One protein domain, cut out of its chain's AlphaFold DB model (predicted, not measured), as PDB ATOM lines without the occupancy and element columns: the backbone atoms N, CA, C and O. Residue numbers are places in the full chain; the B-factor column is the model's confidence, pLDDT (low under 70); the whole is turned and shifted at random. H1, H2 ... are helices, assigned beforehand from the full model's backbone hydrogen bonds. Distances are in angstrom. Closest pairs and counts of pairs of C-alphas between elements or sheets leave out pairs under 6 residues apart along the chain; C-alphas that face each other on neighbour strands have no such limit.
ATOM      1  N   TYR A 121      47.946   0.631  32.654       70.25
ATOM      2  CA  TYR A 121      46.843   0.640  33.628       70.25
ATOM      3  C   TYR A 121      47.037  -0.293  34.836       70.25
ATOM      4  O   TYR A 121      46.464  -0.068  35.904       70.25
ATOM      5  N   LEU A 122      47.813  -1.371  34.692       72.38
ATOM      6  CA  LEU A 122      48.078  -2.307  35.787       72.38
ATOM      7  C   LEU A 122      49.236  -1.839  36.665       72.38
ATOM      8  O   LEU A 122      49.209  -2.086  37.876       72.38
ATOM      9  N   THR A 123      50.233  -1.204  36.046       68.88
ATOM     10  CA  THR A 123      51.503  -0.814  36.670       68.88
ATOM     11  C   THR A 123      51.503   0.588  37.257       68.88
ATOM     12  O   THR A 123      52.395   0.900  38.043       68.88
ATOM     13  N   GLU A 124      50.511   1.421  36.934       74.75
ATOM     14  CA  GLU A 124      50.333   2.719  37.581       74.75
ATOM     15  C   GLU A 124      50.261   2.578  39.107       74.75
ATOM     16  O   GLU A 124      49.374   1.929  39.678       74.75
ATOM     17  N   HIS A 125      51.218   3.212  39.783       67.56
ATOM     18  CA  HIS A 125      51.263   3.246  41.234       67.56
ATOM     19  C   HIS A 125      50.152   4.151  41.768       67.56
ATOM     20  O   HIS A 125      50.088   5.338  41.454       67.56
ATOM     21  N   ARG A 126      49.295   3.586  42.618       80.94
ATOM     22  CA  ARG A 126      48.262   4.312  43.361       80.94
ATOM     23  C   ARG A 126      48.503   4.092  44.845       80.94
ATOM     24  O   ARG A 126      48.710   2.952  45.266       80.94
ATOM     25  N   ALA A 127      48.532   5.171  45.618       82.44
ATOM     26  CA  ALA A 127      48.824   5.112  47.041       82.44
ATOM     27  C   ALA A 127      47.524   5.027  47.842       82.44
ATOM     28  O   ALA A 127      46.549   5.714  47.538       82.44
ATOM     29  N   ILE A 128      47.523   4.193  48.880       86.81
ATOM     30  CA  ILE A 128      46.488   4.229  49.914       86.81
ATOM     31  C   ILE A 128      46.933   5.289  50.918       86.81
ATOM     32  O   ILE A 128      47.994   5.157  51.532       86.81
ATOM     33  N   LEU A 129      46.159   6.364  51.037       86.44
ATOM     34  CA  LEU A 129      46.456   7.441  51.974       86.44
ATOM     35  C   LEU A 129      46.117   6.997  53.405       86.44
ATOM     36  O   LEU A 129      45.109   6.334  53.638       86.44
ATOM     37  N   THR A 130      46.975   7.352  54.360       90.25
ATOM     38  CA  THR A 130      46.742   7.177  55.800       90.25
ATOM     39  C   THR A 130      46.375   8.518  56.433       90.25
ATOM     40  O   THR A 130      46.608   9.571  55.839       90.25
ATOM     41  N   GLN A 131      45.838   8.497  57.657       91.94
ATOM     42  CA  GLN A 131      45.489   9.728  58.376       91.94
ATOM     43  C   GLN A 131      46.709  10.636  58.605       91.94
ATOM     44  O   GLN A 131      46.614  11.844  58.428       91.94
ATOM     45  N   GLU A 132      47.872  10.043  58.888       90.81
ATOM     46  CA  GLU A 132      49.143  10.767  59.037       90.81
ATOM     47  C   GLU A 132      49.502  11.563  57.772       90.81
ATOM     48  O   GLU A 132      49.964  12.699  57.857       90.81
ATOM     49  N   ASN A 133      49.231  11.001  56.590       89.19
ATOM     50  CA  ASN A 133      49.462  11.693  55.324       89.19
ATOM     51  C   ASN A 133      48.490  12.863  55.134       89.19
ATOM     52  O   ASN A 133      48.884  13.893  54.596       89.19
ATOM     53  N   VAL A 134      47.230  12.723  55.563       89.88
ATOM     54  CA  VAL A 134      46.238  13.810  55.484       89.88
ATOM     55  C   VAL A 134      46.640  14.969  56.385       89.88
ATOM     56  O   VAL A 134      46.557  16.123  55.966       89.88
ATOM     57  N   ASP A 135      47.109  14.673  57.593       92.19
ATOM     58  CA  ASP A 135      47.547  15.695  58.539       92.19
ATOM     59  C   ASP A 135      48.801  16.419  58.026       92.19
ATOM     60  O   ASP A 135      48.846  17.647  58.066       92.19
ATOM     61  N   ALA A 136      49.751  15.692  57.423       91.12
ATOM     62  CA  ALA A 136      50.908  16.292  56.757       91.12
ATOM     63  C   ALA A 136      50.515  17.176  55.559       91.12
ATOM     64  O   ALA A 136      51.115  18.225  55.351       91.12
ATOM     65  N   ILE A 137      49.504  16.789  54.770       89.94
ATOM     66  CA  ILE A 137      48.998  17.618  53.662       89.94
ATOM     67  C   ILE A 137      48.313  18.876  54.202       89.94
ATOM     68  O   ILE A 137      48.506  19.953  53.642       89.94
ATOM     69  N   ARG A 138      47.569  18.766  55.309       92.94
ATOM     70  CA  ARG A 138      46.834  19.884  55.919       92.94
ATOM     71  C   ARG A 138      47.748  21.028  56.355       92.94
ATOM     72  O   ARG A 138      47.314  22.172  56.332       92.94
ATOM     73  N   GLU A 139      49.002  20.742  56.706       92.25
ATOM     74  CA  GLU A 139      50.000  21.776  57.024       92.25
ATOM     75  C   GLU A 139      50.340  22.682  55.827       92.25
ATOM     76  O   GLU A 139      50.739  23.832  56.025       92.25
ATOM     77  N   TYR A 140      50.178  22.187  54.597       90.38
ATOM     78  CA  TYR A 140      50.506  22.914  53.366       90.38
ATOM     79  C   TYR A 140      49.267  23.400  52.607       90.38
ATOM     80  O   TYR A 140      49.293  24.498  52.051       90.38
ATOM     81  N   ASP A 141      48.207  22.589  52.565       91.94
ATOM     82  CA  ASP A 141      46.973  22.866  51.832       91.94
ATOM     83  C   ASP A 141      45.759  22.223  52.530       91.94
ATOM     84  O   ASP A 141      45.574  21.000  52.540       91.94
ATOM     85  N   GLU A 142      44.906  23.067  53.112       90.00
ATOM     86  CA  GLU A 142      43.685  22.631  53.793       90.00
ATOM     87  C   GLU A 142      42.609  22.120  52.821       90.00
ATOM     88  O   GLU A 142      41.880  21.177  53.149       90.00
ATOM     89  N   GLU A 143      42.497  22.703  51.623       89.06
ATOM     90  CA  GLU A 143      41.492  22.301  50.635       89.06
ATOM     91  C   GLU A 143      41.812  20.908  50.095       89.06
ATOM     92  O   GLU A 143      40.935  20.041  50.030       89.06
ATOM     93  N   LEU A 144      43.084  20.656  49.785       88.38
ATOM     94  CA  LEU A 144      43.549  19.351  49.330       88.38
ATOM     95  C   LEU A 144      43.442  18.286  50.430       88.38
ATOM     96  O   LEU A 144      43.061  17.147  50.149       88.38
ATOM     97  N   ALA A 145      43.705  18.645  51.690       89.75
ATOM     98  CA  ALA A 145      43.564  17.730  52.823       89.75
ATOM     99  C   ALA A 145      42.115  17.263  53.029       89.75
ATOM    100  O   ALA A 145      41.880  16.096  53.343       89.75
ATOM    101  N   ASN A 146      41.127  18.135  52.811       91.12
ATOM    102  CA  ASN A 146      39.716  17.751  52.897       91.12
ATOM    103  C   ASN A 146      39.339  16.727  51.814       91.12
ATOM    104  O   ASN A 146      38.628  15.763  52.097       91.12
ATOM    105  N   LYS A 147      39.876  16.871  50.598       90.50
ATOM    106  CA  LYS A 147      39.701  15.887  49.512       90.50
ATOM    107  C   LYS A 147      40.426  14.576  49.806       90.50
ATOM    108  O   LYS A 147      39.876  13.497  49.579       90.50
ATOM    109  N   ALA A 148      41.634  14.661  50.364       89.25
ATOM    110  CA  ALA A 148      42.394  13.506  50.827       89.25
ATOM    111  C   ALA A 148      41.613  12.710  51.879       89.25
ATOM    112  O   ALA A 148      41.564  11.484  51.803       89.25
ATOM    113  N   GLN A 149      40.945  13.397  52.810       91.06
ATOM    114  CA  GLN A 149      40.108  12.757  53.822       91.06
ATOM    115  C   GLN A 149      38.977  11.941  53.183       91.06
ATOM    116  O   GLN A 149      38.786  10.788  53.551       91.06
ATOM    117  N   ILE A 150      38.300  12.469  52.156       89.06
ATOM    118  CA  ILE A 150      37.257  11.729  51.422       89.06
ATOM    119  C   ILE A 150      37.828  10.448  50.792       89.06
ATOM    120  O   ILE A 150      37.168   9.403  50.793       89.06
ATOM    121  N   ALA A 151      39.050  10.497  50.255       88.25
ATOM    122  CA  ALA A 151      39.714   9.319  49.701       88.25
ATOM    123  C   ALA A 151      40.062   8.281  50.786       88.25
ATOM    124  O   ALA A 151      39.845   7.086  50.567       88.25
ATOM    125  N   VAL A 152      40.529   8.731  51.958       90.38
ATOM    126  CA  VAL A 152      40.806   7.882  53.132       90.38
ATOM    127  C   VAL A 152      39.530   7.214  53.638       90.38
ATOM    128  O   VAL A 152      39.500   5.994  53.795       90.38
ATOM    129  N   ASP A 153      38.450   7.976  53.808       89.94
ATOM    130  CA  ASP A 153      37.169   7.472  54.314       89.94
ATOM    131  C   ASP A 153      36.596   6.373  53.403       89.94
ATOM    132  O   ASP A 153      36.005   5.393  53.860       89.94
ATOM    133  N   ASN A 154      36.817   6.503  52.093       87.38
ATOM    134  CA  ASN A 154      36.389   5.525  51.097       87.38
ATOM    135  C   ASN A 154      37.423   4.421  50.810       87.38
ATOM    136  O   ASN A 154      37.103   3.512  50.046       87.38
ATOM    137  N   ASN A 155      38.612   4.474  51.423       87.12
ATOM    138  CA  ASN A 155      39.732   3.549  51.214       87.12
ATOM    139  C   ASN A 155      40.128   3.379  49.734       87.12
ATOM    140  O   ASN A 155      40.452   2.276  49.300       87.12
ATOM    141  N   ILE A 156      40.090   4.462  48.952       86.06
ATOM    142  CA  ILE A 156      40.371   4.407  47.511       86.06
ATOM    143  C   ILE A 156      41.870   4.639  47.275       86.06
ATOM    144  O   ILE A 156      42.401   5.659  47.722       86.06
ATOM    145  N   PRO A 157      42.566   3.753  46.538       85.31
ATOM    146  CA  PRO A 157      43.932   4.000  46.112       85.31
ATOM    147  C   PRO A 157      43.935   5.048  44.995       85.31
ATOM    148  O   PRO A 157      43.402   4.826  43.903       85.31
ATOM    149  N   VAL A 158      44.563   6.190  45.255       84.00
ATOM    150  CA  VAL A 158      44.527   7.363  44.372       84.00
ATOM    151  C   VAL A 158      45.927   7.820  43.989       84.00
ATOM    152  O   VAL A 158      46.903   7.594  44.706       84.00
ATOM    153  N   ASN A 159      46.023   8.453  42.821       84.19
ATOM    154  CA  ASN A 159      47.197   9.221  42.435       84.19
ATOM    155  C   ASN A 159      47.029  10.671  42.911       84.19
ATOM    156  O   ASN A 159      45.917  11.201  42.893       84.19
ATOM    157  N   PHE A 160      48.126  11.332  43.279       78.00
ATOM    158  CA  PHE A 160      48.102  12.717  43.758       78.00
ATOM    159  C   PHE A 160      47.495  13.685  42.737       78.00
ATOM    160  O   PHE A 160      46.749  14.576  43.114       78.00
ATOM    161  N   GLN A 161      47.737  13.466  41.441       80.62
ATOM    162  CA  GLN A 161      47.186  14.309  40.368       80.62
ATOM    163  C   GLN A 161      45.660  14.211  40.243       80.62
ATOM    164  O   GLN A 161      45.008  15.142  39.785       80.62
ATOM    165  N   SER A 162      45.077  13.072  40.620       79.50
ATOM    166  CA  SER A 162      43.630  12.857  40.540       79.50
ATOM    167  C   SER A 162      42.900  13.397  41.769       79.50
ATOM    168  O   SER A 162      41.692  13.609  41.703       79.50
ATOM    169  N   LEU A 163      43.625  13.632  42.871       83.69
ATOM    170  CA  LEU A 163      43.080  14.069  44.157       83.69
ATOM    171  C   LEU A 163      42.374  15.429  44.062       83.69
ATOM    172  O   LEU A 163      41.366  15.651  44.730       83.69
ATOM    173  N   ASP A 164      42.838  16.301  43.166       84.44
ATOM    174  CA  ASP A 164      42.259  17.629  42.937       84.44
ATOM    175  C   ASP A 164      40.776  17.578  42.545       84.44
ATOM    176  O   ASP A 164      40.029  18.517  42.830       84.44
ATOM    177  N   TYR A 165      40.332  16.479  41.928       81.88
ATOM    178  CA  TYR A 165      38.979  16.313  41.392       81.88
ATOM    179  C   TYR A 165      38.016  15.577  42.330       81.88
ATOM    180  O   TYR A 165      36.837  15.425  41.994       81.88
ATOM    181  N   PHE A 166      38.477  15.171  43.518       81.19
ATOM    182  CA  PHE A 166      37.666  14.458  44.515       81.19
ATOM    183  C   PHE A 166      36.561  15.310  45.161       81.19
ATOM    184  O   PHE A 166      35.777  14.789  45.947       81.19
ATOM    185  N   ASP A 167      36.422  16.579  44.766       79.94
ATOM    186  CA  ASP A 167      35.273  17.418  45.126       79.94
ATOM    187  C   ASP A 167      33.948  16.897  44.554       79.94
ATOM    188  O   ASP A 167      32.881  17.163  45.110       79.94
ATOM    189  N   ARG A 168      33.981  16.187  43.414       81.75
ATOM    190  CA  ARG A 168      32.754  15.665  42.795       81.75
ATOM    191  C   ARG A 168      32.558  14.205  43.160       81.75
ATOM    192  O   ARG A 168      33.378  13.352  42.830       81.75
ATOM    193  N   GLN A 169      31.392  13.915  43.725       80.19
ATOM    194  CA  GLN A 169      31.004  12.562  44.118       80.19
ATOM    195  C   GLN A 169      31.044  11.556  42.952       80.19
ATOM    196  O   GLN A 169      31.379  10.390  43.146       80.19
ATOM    197  N   GLU A 170      30.776  12.017  41.727       82.88
ATOM    198  CA  GLU A 170      30.848  11.203  40.507       82.88
ATOM    199  C   GLU A 170      32.245  10.594  40.288       82.88
ATOM    200  O   GLU A 170      32.355   9.427  39.911       82.88
ATOM    201  N   PHE A 171      33.321  11.340  40.578       82.12
ATOM    202  CA  PHE A 171      34.694  10.833  40.445       82.12
ATOM    203  C   PHE A 171      34.995   9.735  41.466       82.12
ATOM    204  O   PHE A 171      35.627   8.732  41.130       82.12
ATOM    205  N   VAL A 172      34.487   9.879  42.692       84.00
ATOM    206  CA  VAL A 172      34.667   8.897  43.771       84.00
ATOM    207  C   VAL A 172      34.050   7.549  43.389       84.00
ATOM    208  O   VAL A 172      34.673   6.499  43.552       84.00
ATOM    209  N   GLU A 173      32.830   7.552  42.849       84.88
ATOM    210  CA  GLU A 173      32.147   6.323  42.431       84.88
ATOM    211  C   GLU A 173      32.833   5.635  41.250       84.88
ATOM    212  O   GLU A 173      32.889   4.403  41.187       84.88
ATOM    213  N   MET A 174      33.364   6.417  40.315       82.19
ATOM    214  CA  MET A 174      34.075   5.888  39.157       82.19
ATOM    215  C   MET A 174      35.401   5.249  39.557       82.19
ATOM    216  O   MET A 174      35.679   4.136  39.116       82.19
ATOM    217  N   HIS A 175      36.155   5.862  40.470       84.75
ATOM    218  CA  HIS A 175      37.379   5.258  40.994       84.75
ATOM    219  C   HIS A 175      37.127   3.939  41.733       84.75
ATOM    220  O   HIS A 175      37.911   3.004  41.587       84.75
ATOM    221  N   LYS A 176      35.999   3.797  42.444       85.88
ATOM    222  CA  LYS A 176      35.606   2.506  43.044       85.88
ATOM    223  C   LYS A 176      35.353   1.427  41.988       85.88
ATOM    224  O   LYS A 176      35.742   0.273  42.167       85.88
ATOM    225  N   LYS A 177      34.692   1.783  40.880       86.56
ATOM    226  CA  LYS A 177      34.449   0.853  39.761       86.56
ATOM    227  C   LYS A 177      35.758   0.465  39.078       86.56
ATOM    228  O   LYS A 177      35.974  -0.712  38.803       86.56
ATOM    229  N   GLU A 178      36.625   1.441  38.846       83.81
ATOM    230  CA  GLU A 178      37.942   1.253  38.245       83.81
ATOM    231  C   GLU A 178      38.821   0.325  39.087       83.81
ATOM    232  O   GLU A 178      39.371  -0.642  38.570       83.81
ATOM    233  N   GLU A 179      38.899   0.552  40.398       85.44
ATOM    234  CA  GLU A 179      39.681  -0.289  41.301       85.44
ATOM    235  C   GLU A 179      39.211  -1.751  41.262       85.44
ATOM    236  O   GLU A 179      40.028  -2.671  41.180       85.44
ATOM    237  N   ALA A 180      37.895  -1.979  41.259       86.31
ATOM    238  CA  ALA A 180      37.333  -3.321  41.166       86.31
ATOM    239  C   ALA A 180      37.692  -4.017  39.841       86.31
ATOM    240  O   ALA A 180      37.949  -5.225  39.832       86.31
ATOM    241  N   LEU A 181      37.729  -3.276  38.730       85.69
ATOM    242  CA  LEU A 181      38.156  -3.791  37.427       85.69
ATOM    243  C   LEU A 181      39.657  -4.099  37.410       85.69
ATOM    244  O   LEU A 181      40.054  -5.186  36.992       85.69
ATOM    245  N   LEU A 182      40.484  -3.191  37.927       85.00
ATOM    246  CA  LEU A 182      41.935  -3.362  37.994       85.00
ATOM    247  C   LEU A 182      42.333  -4.530  38.897       85.00
ATOM    248  O   LEU A 182      43.258  -5.271  38.569       85.00
ATOM    249  N   LYS A 183      41.627  -4.746  40.012       87.06
ATOM    250  CA  LYS A 183      41.880  -5.890  40.893       87.06
ATOM    251  C   LYS A 183      41.638  -7.218  40.175       87.06
ATOM    252  O   LYS A 183      42.501  -8.090  40.233       87.06
ATOM    253  N   LYS A 184      40.527  -7.337  39.441       88.38
ATOM    254  CA  LYS A 184      40.236  -8.519  38.612       88.38
ATOM    255  C   LYS A 184      41.290  -8.721  37.526       88.38
ATOM    256  O   LYS A 184      41.802  -9.821  37.373       88.38
ATOM    257  N   ALA A 185      41.689  -7.646  36.850       85.44
ATOM    258  CA  ALA A 185      42.730  -7.706  35.829       85.44
ATOM    259  C   ALA A 185      44.082  -8.174  36.385       85.44
ATOM    260  O   ALA A 185      44.758  -8.989  35.761       85.44
ATOM    261  N   ARG A 186      44.463  -7.719  37.585       85.38
ATOM    262  CA  ARG A 186      45.678  -8.190  38.266       85.38
ATOM    263  C   ARG A 186      45.588  -9.674  38.618       85.38
ATOM    264  O   ARG A 186      46.556 -10.396  38.404       85.38
ATOM    265  N   GLU A 187      44.449 -10.134  39.130       88.44
ATOM    266  CA  GLU A 187      44.220 -11.550  39.449       88.44
ATOM    267  C   GLU A 187      44.288 -12.432  38.191       88.44
ATOM    268  O   GLU A 187      44.980 -13.452  38.197       88.44
ATOM    269  N   ASP A 188      43.673 -11.999  37.090       87.12
ATOM    270  CA  ASP A 188      43.664 -12.725  35.816       87.12
ATOM    271  C   ASP A 188      45.066 -12.809  35.191       87.12
ATOM    272  O   ASP A 188      45.491 -13.875  34.738       87.12
ATOM    273  N   VAL A 189      45.826 -11.708  35.208       84.69
ATOM    274  CA  VAL A 189      47.206 -11.670  34.691       84.69
ATOM    275  C   VAL A 189      48.149 -12.521  35.545       84.69
ATOM    276  O   VAL A 189      49.056 -13.154  35.004       84.69
ATOM    277  N   LEU A 190      47.936 -12.587  36.863       83.94
ATOM    278  CA  LEU A 190      48.706 -13.465  37.753       83.94
ATOM    279  C   LEU A 190      48.343 -14.947  37.577       83.94
ATOM    280  O   LEU A 190      49.205 -15.809  37.764       83.94
ATOM    281  N   ALA A 191      47.093 -15.250  37.221       87.62
ATOM    282  CA  ALA A 191      46.629 -16.606  36.938       87.62
ATOM    283  C   ALA A 191      47.046 -17.109  35.543       87.62
ATOM    284  O   ALA A 191      47.081 -18.322  35.310       87.62
ATOM    285  N   ALA A 192      47.370 -16.202  34.618       83.50
ATOM    286  CA  ALA A 192      47.774 -16.536  33.261       83.50
ATOM    287  C   ALA A 192      49.065 -17.386  33.217       83.50
ATOM    288  O   ALA A 192      49.969 -17.243  34.051       83.50
ATOM    289  N   PRO A 193      49.199 -18.294  32.231       82.50
ATOM    290  CA  PRO A 193      50.401 -19.100  32.089       82.50
ATOM    291  C   PRO A 193      51.611 -18.229  31.728       82.50
ATOM    292  O   PRO A 193      51.526 -17.257  30.976       82.50
ATOM    293  N   ARG A 194      52.785 -18.621  32.239       79.00
ATOM    294  CA  ARG A 194      54.043 -17.888  32.024       79.00
ATOM    295  C   ARG A 194      54.298 -17.654  30.532       79.00
ATOM    296  O   ARG A 194      54.408 -18.608  29.768       79.00
ATOM    297  N   GLY A 195      54.451 -16.386  30.149       71.00
ATOM    298  CA  GLY A 195      54.759 -15.966  28.777       71.00
ATOM    299  C   GLY A 195      53.551 -15.515  27.949       71.00
ATOM    300  O   GLY A 195      53.752 -14.930  26.882       71.00
ATOM    301  N   GLN A 196      52.323 -15.712  28.441       76.00
ATOM    302  CA  GLN A 196      51.091 -15.219  27.819       76.00
ATOM    303  C   GLN A 196      50.488 -14.100  28.675       76.00
ATOM    304  O   GLN A 196      49.532 -14.305  29.413       76.00
ATOM    305  N   TYR A 197      51.081 -12.912  28.577       74.88
ATOM    306  CA  TYR A 197      50.552 -11.696  29.194       74.88
ATOM    307  C   TYR A 197      49.889 -10.869  28.095       74.88
ATOM    308  O   TYR A 197      50.575 -10.267  27.270       74.88
ATOM    309  N   THR A 198      48.564 -10.940  28.027       79.25
ATOM    310  CA  THR A 198      47.733 -10.147  27.115       79.25
ATOM    311  C   THR A 198      46.823  -9.256  27.938       79.25
ATOM    312  O   THR A 198      46.261  -9.723  28.929       79.25
ATOM    313  N   VAL A 199      46.647  -8.006  27.508       73.00
ATOM    314  CA  VAL A 199      45.692  -7.087  28.135       73.00
ATOM    315  C   VAL A 199      44.288  -7.695  28.037       73.00
ATOM    316  O   VAL A 199      43.856  -8.027  26.929       73.00
TER     317      VAL A 199
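This is residues 121 to 199 of the 231 residues of an uncharacterized protein of Toxoplasma gondii RUB (UniProt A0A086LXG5). A long helix, H4, makes most of the length of this loosely built domain, and a small head of helices sits at one end of it. In the head H1 and H2 form a helical hairpin, with the four-residue H3 beside H2, while residues 121 to 130 run with no named element from alongside H4 to the head, and residues 190 to 196 stick out at the other end. The printed part has 79 residues with four named helices, H1, H2, H3 and H4 in that order, and no named strand; its class is all helix. It is loose, with a radius of gyration of the C-alphas of 15.1 A, and only just elongated, with spans of 48 by 24 by 18 A.

Go along from Tyr 121 and you come first to H1, residues 131 to 138, which touches H2, residues 142 to 153; their closest C-alphas, those of Arg 138 and Ala 145, are 5.0 A apart. The two run opposite ways at a shallow tilt of 18 degrees and form a helical hairpin. Next look at H3, residues 160 to 163: H2 only just touches it, with 3 pairs of C-alphas within 8 A, and does so with residues 144 to 148 alone; the closest C-alphas are those of Lys 147 and Leu 163, 6.6 A apart. Last comes H4, residues 169 to 191, which touches no helix. It is close to H2 but not clearly touching, with the closest C-alphas, those of Ala 151 and Val 172, 7.8 A apart. Their lines stand at a steep tilt of 50 degrees, and they run the same way. H1 is apart from H3 and from H4, and H3 is apart from H4. In H1, H2 and H4 every O i to N i+4 pair is within hydrogen-bond range; H3 is too short for such a pair, and its one O i to N i+3 pair is within range.

Find C-alpha 131 at (45.489, 9.728, 58.376), where H1 begins; it has 8 residues. H2, 12 residues, measures 16.5 A from first to last C-alpha, and H3 has 4 residues. Then find C-alpha 169 at (31.004, 12.562, 44.118); from there H4 runs 33.9 A to C-alpha 191 at (46.629, -16.606, 36.938).

The two C-alphas farthest apart, those of Glu 139 and Pro 193, are 47.9 A apart, while the first and last printed, those of Tyr 121 and Val 199, are 9.6 A apart. The printed part has no cut. The links H1 to H2 and H3 to H4 are tight, and the link H2 to H3 is short. The mean pLDDT of the printed part is 84.6; look for values under 70 at residues 123 and 125.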